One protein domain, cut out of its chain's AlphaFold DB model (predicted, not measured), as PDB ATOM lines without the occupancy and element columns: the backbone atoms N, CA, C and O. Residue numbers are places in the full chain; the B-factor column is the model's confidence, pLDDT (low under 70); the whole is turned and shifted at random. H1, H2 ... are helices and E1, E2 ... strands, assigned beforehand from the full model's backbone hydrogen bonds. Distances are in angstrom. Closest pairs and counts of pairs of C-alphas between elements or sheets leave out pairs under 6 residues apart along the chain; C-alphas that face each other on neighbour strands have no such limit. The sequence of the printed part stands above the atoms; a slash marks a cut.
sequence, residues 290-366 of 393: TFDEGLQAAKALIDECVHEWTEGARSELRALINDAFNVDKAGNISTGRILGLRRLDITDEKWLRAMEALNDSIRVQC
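Overview. This is residues 290 to 366 of the 393 residues of the protein "Sulfate transporter" of Laribacter hongkongensis (UniProt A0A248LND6). The longest helix, H1, lies at the core, with H4 packed side by side on it and running opposite ways; H2 folds back from the end of H1 as a loosely joined helical hairpin, and short H3 lies near H1 and H4. The turn before H2 makes one end of the longest axis, and strand E1 makes the other, where it pairs with the first printed residues. The printed part has 77 residues, with four named helices and one named strand in the order H1, H2, H3, H4, E1, and its class is mostly helix. It is compact, with a radius of gyration of the C-alphas of 12.9 A, and it spans 45 by 30 by 19 A.

Arrangement. H1, residues 294 to 309, touches H4, residues 349 to 360, with 24 pairs of C-alphas within 8 A. Their closest C-alphas are those of Ala 298 and Ala 354, 4.4 A apart. H1 and H4 run opposite ways at a shallow tilt of 19 degrees. H1 and H2, residues 315 to 325, form a helical hairpin and run opposite ways at a shallow tilt of 18 degrees. They only just touch, with 3 pairs of C-alphas within 8 A, and H1 does so with residues 303 to 306 alone; the closest C-alphas are those of Asp 303 and Phe 325, 7.7 A apart. H3, residues 335 to 341, touches no helix but is near H1, with 6 pairs of C-alphas within 10 A, and near H4, with 7. H2 and H4 are apart. E1, residues 362 to 366, pairs with no named strand, but its residues 362 to 363 form a short antiparallel pairing with residues 290 to 291. H4 and E1 meet only through their link. In H1, H2, H3 and H4 every O i to N i+4 pair is within hydrogen-bond range.

Along the chain. H1 begins at C-alpha 294 at (43.350, -38.649, 46.142) and measures 22.7 A from first to last C-alpha. H4 measures 16.8 A, H2 15.4 A, E1 12.3 A and H3 10.2 A. H2 begins at C-alpha 315 at (47.782, -21.262, 22.133), and E1 ends at C-alpha 366 at (51.309, -35.617, 62.803).

Size, cuts and confidence. The two C-alphas farthest apart are those of Gly 312 and Cys 366, 45.2 A. Residues 311 to 317, of which 315 to 317 belong to H2, stand free. The printed part has no cut, and no link is long: H1 to H2 and H4 to E1 are tight, H2 to H3 and H3 to H4 short. The mean pLDDT of the printed part is 74.8; residues 290 to 291, 319 to 338 and 363 to 366 are under 70.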
ATOM      1  N   THR A 290      49.118 -34.035  55.385       68.62
ATOM      2  CA  THR A 290      49.573 -34.756  54.197       68.62
ATOM      3  C   THR A 290      48.398 -35.083  53.307       68.62
ATOM      4  O   THR A 290      47.255 -35.110  53.754       68.62
ATOM      5  N   PHE A 291      48.713 -35.359  52.053       69.50
ATOM      6  CA  PHE A 291      47.748 -35.778  51.063       69.50
ATOM      7  C   PHE A 291      48.075 -37.201  50.636       69.50
ATOM      8  O   PHE A 291      49.256 -37.535  50.499       69.50
ATOM      9  N   ASP A 292      47.049 -38.018  50.475       74.56
ATOM     10  CA  ASP A 292      47.165 -39.366  49.928       74.56
ATOM     11  C   ASP A 292      47.006 -39.352  48.388       74.56
ATOM     12  O   ASP A 292      47.103 -38.301  47.739       74.56
ATOM     13  N   GLU A 293      46.819 -40.520  47.776       76.31
ATOM     14  CA  GLU A 293      46.624 -40.697  46.333       76.31
ATOM     15  C   GLU A 293      45.458 -39.876  45.752       76.31
ATOM     16  O   GLU A 293      45.480 -39.548  44.560       76.31
ATOM     17  N   GLY A 294      44.488 -39.459  46.577       75.19
ATOM     18  CA  GLY A 294      43.350 -38.649  46.142       75.19
ATOM     19  C   GLY A 294      43.757 -37.289  45.561       75.19
ATOM     20  O   GLY A 294      43.087 -36.770  44.669       75.19
ATOM     21  N   LEU A 295      44.917 -36.746  45.950       79.38
ATOM     22  CA  LEU A 295      45.440 -35.502  45.372       79.38
ATOM     23  C   LEU A 295      45.839 -35.662  43.897       79.38
ATOM     24  O   LEU A 295      45.710 -34.718  43.114       79.38
ATOM     25  N   GLN A 296      46.310 -36.847  43.501       77.06
ATOM     26  CA  GLN A 296      46.626 -37.135  42.100       77.06
ATOM     27  C   GLN A 296      45.349 -37.303  41.273       77.06
ATOM     28  O   GLN A 296      45.278 -36.780  40.162       77.06
ATOM     29  N   ALA A 297      44.329 -37.958  41.837       81.19
ATOM     30  CA  ALA A 297      43.018 -38.084  41.206       81.19
ATOM     31  C   ALA A 297      42.353 -36.710  41.005       81.19
ATOM     32  O   ALA A 297      41.902 -36.395  39.904       81.19
ATOM     33  N   ALA A 298      42.375 -35.853  42.031       80.94
ATOM     34  CA  ALA A 298      41.868 -34.487  41.945       80.94
ATOM     35  C   ALA A 298      42.601 -33.665  40.873       80.94
ATOM     36  O   ALA A 298      41.965 -32.956  40.097       80.94
ATOM     37  N   LYS A 299      43.934 -33.790  40.784       78.69
ATOM     38  CA  LYS A 299      44.720 -33.126  39.736       78.69
ATOM     39  C   LYS A 299      44.288 -33.569  38.338       78.69
ATOM     40  O   LYS A 299      44.097 -32.714  37.484       78.69
ATOM     41  N   ALA A 300      44.140 -34.874  38.112       82.81
ATOM     42  CA  ALA A 300      43.753 -35.399  36.805       82.81
ATOM     43  C   ALA A 300      42.393 -34.844  36.351       82.81
ATOM     44  O   ALA A 300      42.267 -34.391  35.217       82.81
ATOM     45  N   LEU A 301      41.414 -34.794  37.261       85.25
ATOM     46  CA  LEU A 301      40.094 -34.223  36.981       85.25
ATOM     47  C   LEU A 301      40.155 -32.711  36.708       85.25
ATOM     48  O   LEU A 301      39.482 -32.225  35.803       85.25
ATOM     49  N   ILE A 302      40.976 -31.960  37.453       81.31
ATOM     50  CA  ILE A 302      41.176 -30.518  37.222       81.31
ATOM     51  C   ILE A 302      41.822 -30.268  35.857       81.31
ATOM     52  O   ILE A 302      41.370 -29.386  35.130       81.31
ATOM     53  N   ASP A 303      42.856 -31.035  35.502       80.56
ATOM     54  CA  ASP A 303      43.534 -30.906  34.209       80.56
ATOM     55  C   ASP A 303      42.565 -31.174  33.049       80.56
ATOM     56  O   ASP A 303      42.588 -30.451  32.056       80.56
ATOM     57  N   GLU A 304      41.686 -32.171  33.188       83.94
ATOM     58  CA  GLU A 304      40.644 -32.475  32.205       83.94
ATOM     59  C   GLU A 304      39.655 -31.306  32.052       83.94
ATOM     60  O   GLU A 304      39.428 -30.848  30.932       83.94
ATOM     61  N   CYS A 305      39.157 -30.746  33.162       85.38
ATOM     62  CA  CYS A 305      38.259 -29.581  33.138       85.38
ATOM     63  C   CYS A 305      38.905 -28.382  32.433       85.38
ATOM     64  O   CYS A 305      38.306 -27.727  31.583       85.38
ATOM     65  N   VAL A 306      40.155 -28.089  32.790       81.56
ATOM     66  CA  VAL A 306      40.911 -26.973  32.223       81.56
ATOM     67  C   VAL A 306      41.174 -27.194  30.734       81.56
ATOM     68  O   VAL A 306      41.128 -26.243  29.949       81.56
ATOM     69  N   HIS A 307      41.434 -28.434  30.319       82.00
ATOM     70  CA  HIS A 307      41.612 -28.763  28.912       82.00
ATOM     71  C   HIS A 307      40.335 -28.506  28.107       82.00
ATOM     72  O   HIS A 307      40.399 -27.815  27.091       82.00
ATOM     73  N   GLU A 308      39.186 -28.971  28.605       84.25
ATOM     74  CA  GLU A 308      37.878 -28.761  27.975       84.25
ATOM     75  C   GLU A 308      37.515 -27.272  27.896       84.25
ATOM     76  O   GLU A 308      37.162 -26.769  26.832       84.25
ATOM     77  N   TRP A 309      37.694 -26.505  28.976       83.25
ATOM     78  CA  TRP A 309      37.384 -25.067  28.967       83.25
ATOM     79  C   TRP A 309      38.321 -24.243  28.084       83.25
ATOM     80  O   TRP A 309      37.984 -23.126  27.686       83.25
ATOM     81  N   THR A 310      39.513 -24.763  27.795       81.38
ATOM     82  CA  THR A 310      40.475 -24.110  26.905       81.38
ATOM     83  C   THR A 310      40.421 -24.653  25.484       81.38
ATOM     84  O   THR A 310      41.251 -24.259  24.656       81.38
ATOM     85  N   GLU A 311      39.469 -25.524  25.149       80.06
ATOM     86  CA  GLU A 311      39.255 -25.990  23.785       80.06
ATOM     87  C   GLU A 311      38.869 -24.801  22.883       80.06
ATOM     88  O   GLU A 311      38.050 -23.956  23.229       80.06
ATOM     89  N   GLY A 312      39.570 -24.636  21.758       71.69
ATOM     90  CA  GLY A 312      39.440 -23.445  20.900       71.69
ATOM     91  C   GLY A 312      40.098 -22.146  21.407       71.69
ATOM     92  O   GLY A 312      40.133 -21.164  20.664       71.69
ATOM     93  N   ALA A 313      40.676 -22.112  22.614       79.38
ATOM     94  CA  ALA A 313      41.449 -20.959  23.082       79.38
ATOM     95  C   ALA A 313      42.766 -20.795  22.299       79.38
ATOM     96  O   ALA A 313      43.368 -21.770  21.834       79.38
ATOM     97  N   ARG A 314      43.247 -19.548  22.186       77.69
ATOM     98  CA  ARG A 314      44.556 -19.249  21.582       77.69
ATOM     99  C   ARG A 314      45.668 -20.000  22.319       77.69
ATOM    100  O   ARG A 314      45.611 -20.148  23.544       77.69
ATOM    101  N   SER A 315      46.682 -20.455  21.587       78.00
ATOM    102  CA  SER A 315      47.782 -21.262  22.133       78.00
ATOM    103  C   SER A 315      48.503 -20.563  23.289       78.00
ATOM    104  O   SER A 315      48.906 -21.229  24.240       78.00
ATOM    105  N   GLU A 316      48.591 -19.232  23.267       75.69
ATOM    106  CA  GLU A 316      49.180 -18.422  24.334       75.69
ATOM    107  C   GLU A 316      48.346 -18.457  25.622       75.69
ATOM    108  O   GLU A 316      48.903 -18.557  26.713       75.69
ATOM    109  N   LEU A 317      47.012 -18.436  25.515       70.75
ATOM    110  CA  LEU A 317      46.114 -18.532  26.672       70.75
ATOM    111  C   LEU A 317      46.119 -19.941  27.260       70.75
ATOM    112  O   LEU A 317      46.203 -20.097  28.476       70.75
ATOM    113  N   ARG A 318      46.116 -20.968  26.406       72.00
ATOM    114  CA  ARG A 318      46.236 -22.362  26.847       72.00
ATOM    115  C   ARG A 318      47.573 -22.613  27.553       72.00
ATOM    116  O   ARG A 318      47.601 -23.277  28.583       72.00
ATOM    117  N   ALA A 319      48.669 -22.042  27.047       69.25
ATOM    118  CA  ALA A 319      49.985 -22.144  27.675       69.25
ATOM    119  C   ALA A 319      50.039 -21.450  29.047       69.25
ATOM    120  O   ALA A 319      50.561 -22.033  29.993       69.25
ATOM    121  N   LEU A 320      49.465 -20.248  29.178       65.75
ATOM    122  CA  LEU A 320      49.401 -19.518  30.450       65.75
ATOM    123  C   LEU A 320      48.571 -20.253  31.505       65.75
ATOM    124  O   LEU A 320      48.951 -20.297  32.674       65.75
ATOM    125  N   ILE A 321      47.447 -20.834  31.090       67.56
ATOM    126  CA  ILE A 321      46.562 -21.581  31.979       67.56
ATOM    127  C   ILE A 321      47.250 -22.880  32.421       67.56
ATOM    128  O   ILE A 321      47.374 -23.120  33.618       67.56
ATOM    129  N   ASN A 322      47.809 -23.663  31.496       67.75
ATOM    130  CA  ASN A 322      48.532 -24.892  31.837       67.75
ATOM    131  C   ASN A 322      49.760 -24.633  32.728       67.75
ATOM    132  O   ASN A 322      50.025 -25.403  33.647       67.75
ATOM    133  N   ASP A 323      50.490 -23.532  32.515       64.75
ATOM    134  CA  ASP A 323      51.609 -23.146  33.385       64.75
ATOM    135  C   ASP A 323      51.138 -22.745  34.794       64.75
ATOM    136  O   ASP A 323      51.793 -23.059  35.789       64.75
ATOM    137  N   ALA A 324      49.953 -22.133  34.908       58.97
ATOM    138  CA  ALA A 324      49.353 -21.803  36.198       58.97
ATOM    139  C   ALA A 324      48.945 -23.048  37.014       58.97
ATOM    140  O   ALA A 324      48.958 -22.983  38.250       58.97
ATOM    141  N   PHE A 325      48.634 -24.163  36.339       63.81
ATOM    142  CA  PHE A 325      48.245 -25.446  36.941       63.81
ATOM    143  C   PHE A 325      49.380 -26.482  37.021       63.81
ATOM    144  O   PHE A 325      49.216 -27.529  37.653       63.81
ATOM    145  N   ASN A 326      50.556 -26.196  36.454       61.00
ATOM    146  CA  ASN A 326      51.681 -27.124  36.486       61.00
ATOM    147  C   ASN A 326      52.253 -27.330  37.900       61.00
ATOM    148  O   ASN A 326      52.377 -26.417  38.724       61.00
ATOM    149  N   VAL A 327      52.634 -28.581  38.153       59.19
ATOM    150  CA  VAL A 327      53.354 -29.025  39.351       59.19
ATOM    151  C   VAL A 327      54.809 -28.566  39.303       59.19
ATOM    152  O   VAL A 327      55.321 -28.184  38.250       59.19
ATOM    153  N   ASP A 328      55.487 -28.550  40.453       56.53
ATOM    154  CA  ASP A 328      56.884 -28.124  40.487       56.53
ATOM    155  C   ASP A 328      57.794 -29.048  39.649       56.53
ATOM    156  O   ASP A 328      57.414 -30.144  39.235       56.53
ATOM    157  N   LYS A 329      59.034 -28.617  39.382       50.38
ATOM    158  CA  LYS A 329      59.992 -29.365  38.541       50.38
ATOM    159  C   LYS A 329      60.351 -30.763  39.077       50.38
ATOM    160  O   LYS A 329      61.035 -31.503  38.377       50.38
ATOM    161  N   ALA A 330      59.934 -31.110  40.294       49.97
ATOM    162  CA  ALA A 330      60.123 -32.425  40.896       49.97
ATOM    163  C   ALA A 330      58.870 -33.317  40.777       49.97
ATOM    164  O   ALA A 330      58.869 -34.425  41.308       49.97
ATOM    165  N   GLY A 331      57.821 -32.853  40.087       55.72
ATOM    166  CA  GLY A 331      56.545 -33.556  39.969       55.72
ATOM    167  C   GLY A 331      55.679 -33.456  41.226       55.72
ATOM    168  O   GLY A 331      54.649 -34.122  41.300       55.72
ATOM    169  N   ASN A 332      56.064 -32.634  42.212       60.88
ATOM    170  CA  ASN A 332      55.298 -32.488  43.438       60.88
ATOM    171  C   ASN A 332      54.198 -31.449  43.261       60.88
ATOM    172  O   ASN A 332      54.381 -30.325  42.779       60.88
ATOM    173  N   ILE A 333      53.019 -31.850  43.708       65.31
ATOM    174  CA  ILE A 333      51.830 -31.028  43.673       65.31
ATOM    175  C   ILE A 333      51.972 -29.880  44.675       65.31
ATOM    176  O   ILE A 333      52.205 -30.093  45.866       65.31
ATOM    177  N   SER A 334      51.796 -28.639  44.206       67.12
ATOM    178  CA  SER A 334      51.781 -27.467  45.082       67.12
ATOM    179  C   SER A 334      50.487 -27.447  45.897       67.12
ATOM    180  O   SER A 334      49.496 -26.821  45.522       67.12
ATOM    181  N   THR A 335      50.507 -28.128  47.039       67.50
ATOM    182  CA  THR A 335      49.368 -28.291  47.957       67.50
ATOM    183  C   THR A 335      48.694 -26.964  48.306       67.50
ATOM    184  O   THR A 335      47.473 -26.867  48.326       67.50
ATOM    185  N   GLY A 336      49.476 -25.896  48.498       69.31
ATOM    186  CA  GLY A 336      48.950 -24.558  48.770       69.31
ATOM    187  C   GLY A 336      48.192 -23.920  47.600       69.31
ATOM    188  O   GLY A 336      47.259 -23.157  47.842       69.31
ATOM    189  N   ARG A 337      48.571 -24.216  46.348       69.88
ATOM    190  CA  ARG A 337      47.858 -23.731  45.155       69.88
ATOM    191  C   ARG A 337      46.584 -24.523  44.928       69.88
ATOM    192  O   ARG A 337      45.546 -23.904  44.728       69.88
ATOM    193  N   ILE A 338      46.645 -25.850  45.051       69.94
ATOM    194  CA  ILE A 338      45.461 -26.685  44.834       69.94
ATOM    195  C   ILE A 338      44.410 -26.447  45.932       69.94
ATOM    196  O   ILE A 338      43.248 -26.224  45.616       69.94
ATOM    197  N   LEU A 339      44.808 -26.310  47.203       70.44
ATOM    198  CA  LEU A 339      43.892 -25.860  48.266       70.44
ATOM    199  C   LEU A 339      43.304 -24.459  48.008       70.44
ATOM    200  O   LEU A 339      42.233 -24.125  48.513       70.44
ATOM    201  N   GLY A 340      44.011 -23.615  47.252       73.75
ATOM    202  CA  GLY A 340      43.536 -22.296  46.845       73.75
ATOM    203  C   GLY A 340      42.384 -22.352  45.840       73.75
ATOM    204  O   GLY A 340      41.532 -21.465  45.873       73.75
ATOM    205  N   LEU A 341      42.319 -23.398  45.010       76.38
ATOM    206  CA  LEU A 341      41.278 -23.576  43.989       76.38
ATOM    207  C   LEU A 341      39.889 -23.772  44.594       76.38
ATOM    208  O   LEU A 341      38.909 -23.336  44.006       76.38
ATOM    209  N   ARG A 342      39.811 -24.297  45.821       73.44
ATOM    210  CA  ARG A 342      38.552 -24.437  46.571       73.44
ATOM    211  C   ARG A 342      37.841 -23.105  46.841       73.44
ATOM    212  O   ARG A 342      36.697 -23.087  47.272       73.44
ATOM    213  N   ARG A 343      38.529 -21.975  46.671       78.75
ATOM    214  CA  ARG A 343      37.931 -20.643  46.845       78.75
ATOM    215  C   ARG A 343      37.155 -20.177  45.619       78.75
ATOM    216  O   ARG A 343      36.459 -19.173  45.719       78.75
ATOM    217  N   LEU A 344      37.345 -20.831  44.475       80.62
ATOM    218  CA  LEU A 344      36.646 -20.503  43.244       80.62
ATOM    219  C   LEU A 344      35.275 -21.170  43.281       80.62
ATOM    220  O   LEU A 344      35.182 -22.387  43.424       80.62
ATOM    221  N   ASP A 345      34.235 -20.354  43.165       80.69
ATOM    222  CA  ASP A 345      32.855 -20.821  43.115       80.69
ATOM    223  C   ASP A 345      32.520 -21.220  41.673       80.69
ATOM    224  O   ASP A 345      32.098 -20.399  40.859       80.69
ATOM    225  N   ILE A 346      32.852 -22.463  41.323       85.88
ATOM    226  CA  ILE A 346      32.626 -23.031  39.993       85.88
ATOM    227  C   ILE A 346      31.656 -24.200  40.130       85.88
ATOM    228  O   ILE A 346      31.878 -25.117  40.918       85.88
ATOM    229  N   THR A 347      30.589 -24.164  39.336       87.81
ATOM    230  CA  THR A 347      29.446 -25.083  39.422       87.81
ATOM    231  C   THR A 347      29.538 -26.280  38.476       87.81
ATOM    232  O   THR A 347      28.572 -27.023  38.336       87.81
ATOM    233  N   ASP A 348      30.663 -26.447  37.782       88.25
ATOM    234  CA  ASP A 348      30.873 -27.554  36.850       88.25
ATOM    235  C   ASP A 348      30.942 -28.903  37.588       88.25
ATOM    236  O   ASP A 348      31.595 -29.029  38.626       88.25
ATOM    237  N   GLU A 349      30.271 -29.925  37.054       88.00
ATOM    238  CA  GLU A 349      30.139 -31.235  37.702       88.00
ATOM    239  C   GLU A 349      31.493 -31.945  37.884       88.00
ATOM    240  O   GLU A 349      31.752 -32.533  38.938       88.00
ATOM    241  N   LYS A 350      32.399 -31.858  36.901       84.38
ATOM    242  CA  LYS A 350      33.737 -32.461  37.000       84.38
ATOM    243  C   LYS A 350      34.610 -31.695  37.987       84.38
ATOM    244  O   LYS A 350      35.344 -32.311  38.764       84.38
ATOM    245  N   TRP A 351      34.485 -30.367  38.014       86.06
ATOM    246  CA  TRP A 351      35.170 -29.527  38.995       86.06
ATOM    247  C   TRP A 351      34.753 -29.866  40.431       86.06
ATOM    248  O   TRP A 351      35.609 -30.029  41.303       86.06
ATOM    249  N   LEU A 352      33.451 -30.033  40.678       87.25
ATOM    250  CA  LEU A 352      32.923 -30.414  41.991       87.25
ATOM    251  C   LEU A 352      33.449 -31.783  42.439       87.25
ATOM    252  O   LEU A 352      33.928 -31.909  43.567       87.25
ATOM    253  N   ARG A 353      33.468 -32.774  41.539       86.00
ATOM    254  CA  ARG A 353      34.051 -34.102  41.808       86.00
ATOM    255  C   ARG A 353      35.548 -34.038  42.114       86.00
ATOM    256  O   ARG A 353      36.035 -34.758  42.983       86.00
ATOM    257  N   ALA A 354      36.285 -33.160  41.438       84.94
ATOM    258  CA  ALA A 354      37.699 -32.948  41.727       84.94
ATOM    259  C   ALA A 354      37.924 -32.325  43.114       84.94
ATOM    260  O   ALA A 354      38.860 -32.703  43.821       84.94
ATOM    261  N   MET A 355      37.061 -31.389  43.524       86.25
ATOM    262  CA  MET A 355      37.115 -30.767  44.851       86.25
ATOM    263  C   MET A 355      36.720 -31.731  45.971       86.25
ATOM    264  O   MET A 355      37.284 -31.654  47.063       86.25
ATOM    265  N   GLU A 356      35.793 -32.649  45.708       85.06
ATOM    266  CA  GLU A 356      35.434 -33.734  46.623       85.06
ATOM    267  C   GLU A 356      36.621 -34.684  46.839       85.06
ATOM    268  O   GLU A 356      37.100 -34.808  47.966       85.06
ATOM    269  N   ALA A 357      37.203 -35.217  45.756       84.12
ATOM    270  CA  ALA A 357      38.396 -36.069  45.819       84.12
ATOM    271  C   ALA A 357      39.576 -35.381  46.533       84.12
ATOM    272  O   ALA A 357      40.341 -36.008  47.269       84.12
ATOM    273  N   LEU A 358      39.713 -34.066  46.351       81.88
ATOM    274  CA  LEU A 358      40.712 -33.278  47.053       81.88
ATOM    275  C   LEU A 358      40.445 -33.188  48.558       81.88
ATOM    276  O   LEU A 358      41.392 -33.311  49.333       81.88
ATOM    277  N   ASN A 359      39.205 -32.943  48.983       79.38
ATOM    278  CA  ASN A 359      38.875 -32.853  50.405       79.38
ATOM    279  C   ASN A 359      39.098 -34.195  51.110       79.38
ATOM    280  O   ASN A 359      39.689 -34.209  52.191       79.38
ATOM    281  N   ASP A 360      38.713 -35.297  50.469       80.69
ATOM    282  CA  ASP A 360      38.877 -36.646  51.016       80.69
ATOM    283  C   ASP A 360      40.352 -37.043  51.156       80.69
ATOM    284  O   ASP A 360      40.715 -37.793  52.063       80.69
ATOM    285  N   SER A 361      41.224 -36.469  50.321       78.56
ATOM    286  CA  SER A 361      42.663 -36.746  50.362       78.56
ATOM    287  C   SER A 361      43.414 -36.106  51.537       78.56
ATOM    288  O   SER A 361      44.578 -36.432  51.783       78.56
ATOM    289  N   ILE A 362      42.797 -35.168  52.270       77.25
ATOM    290  CA  ILE A 362      43.467 -34.421  53.345       77.25
ATOM    291  C   ILE A 362      43.527 -35.276  54.613       77.25
ATOM    292  O   ILE A 362      42.526 -35.477  55.299       77.25
ATOM    293  N   ARG A 363      44.735 -35.688  55.010       69.62
ATOM    294  CA  ARG A 363      44.974 -36.402  56.272       69.62
ATOM    295  C   ARG A 363      45.920 -35.640  57.190       69.62
ATOM    296  O   ARG A 363      46.845 -34.962  56.752       69.62
ATOM    297  N   VAL A 364      45.727 -35.779  58.500       64.44
ATOM    298  CA  VAL A 364      46.681 -35.273  59.497       64.44
ATOM    299  C   VAL A 364      47.783 -36.316  59.683       64.44
ATOM    300  O   VAL A 364      47.522 -37.393  60.207       64.44
ATOM    301  N   GLN A 365      49.015 -36.005  59.276       61.31
ATOM    302  CA  GLN A 365      50.158 -36.918  59.409       61.31
ATOM    303  C   GLN A 365      50.711 -36.939  60.831       61.31
ATOM    304  O   GLN A 365      51.050 -37.987  61.373       61.31
ATOM    305  N   CYS A 366      50.853 -35.757  61.430       56.47
ATOM    306  CA  CYS A 366      51.309 -35.617  62.803       56.47
ATOM    307  C   CYS A 366      50.822 -34.302  63.406       56.47
ATOM    308  O   CYS A 366      50.680 -33.290  62.715       56.47
TER     309      CYS A 366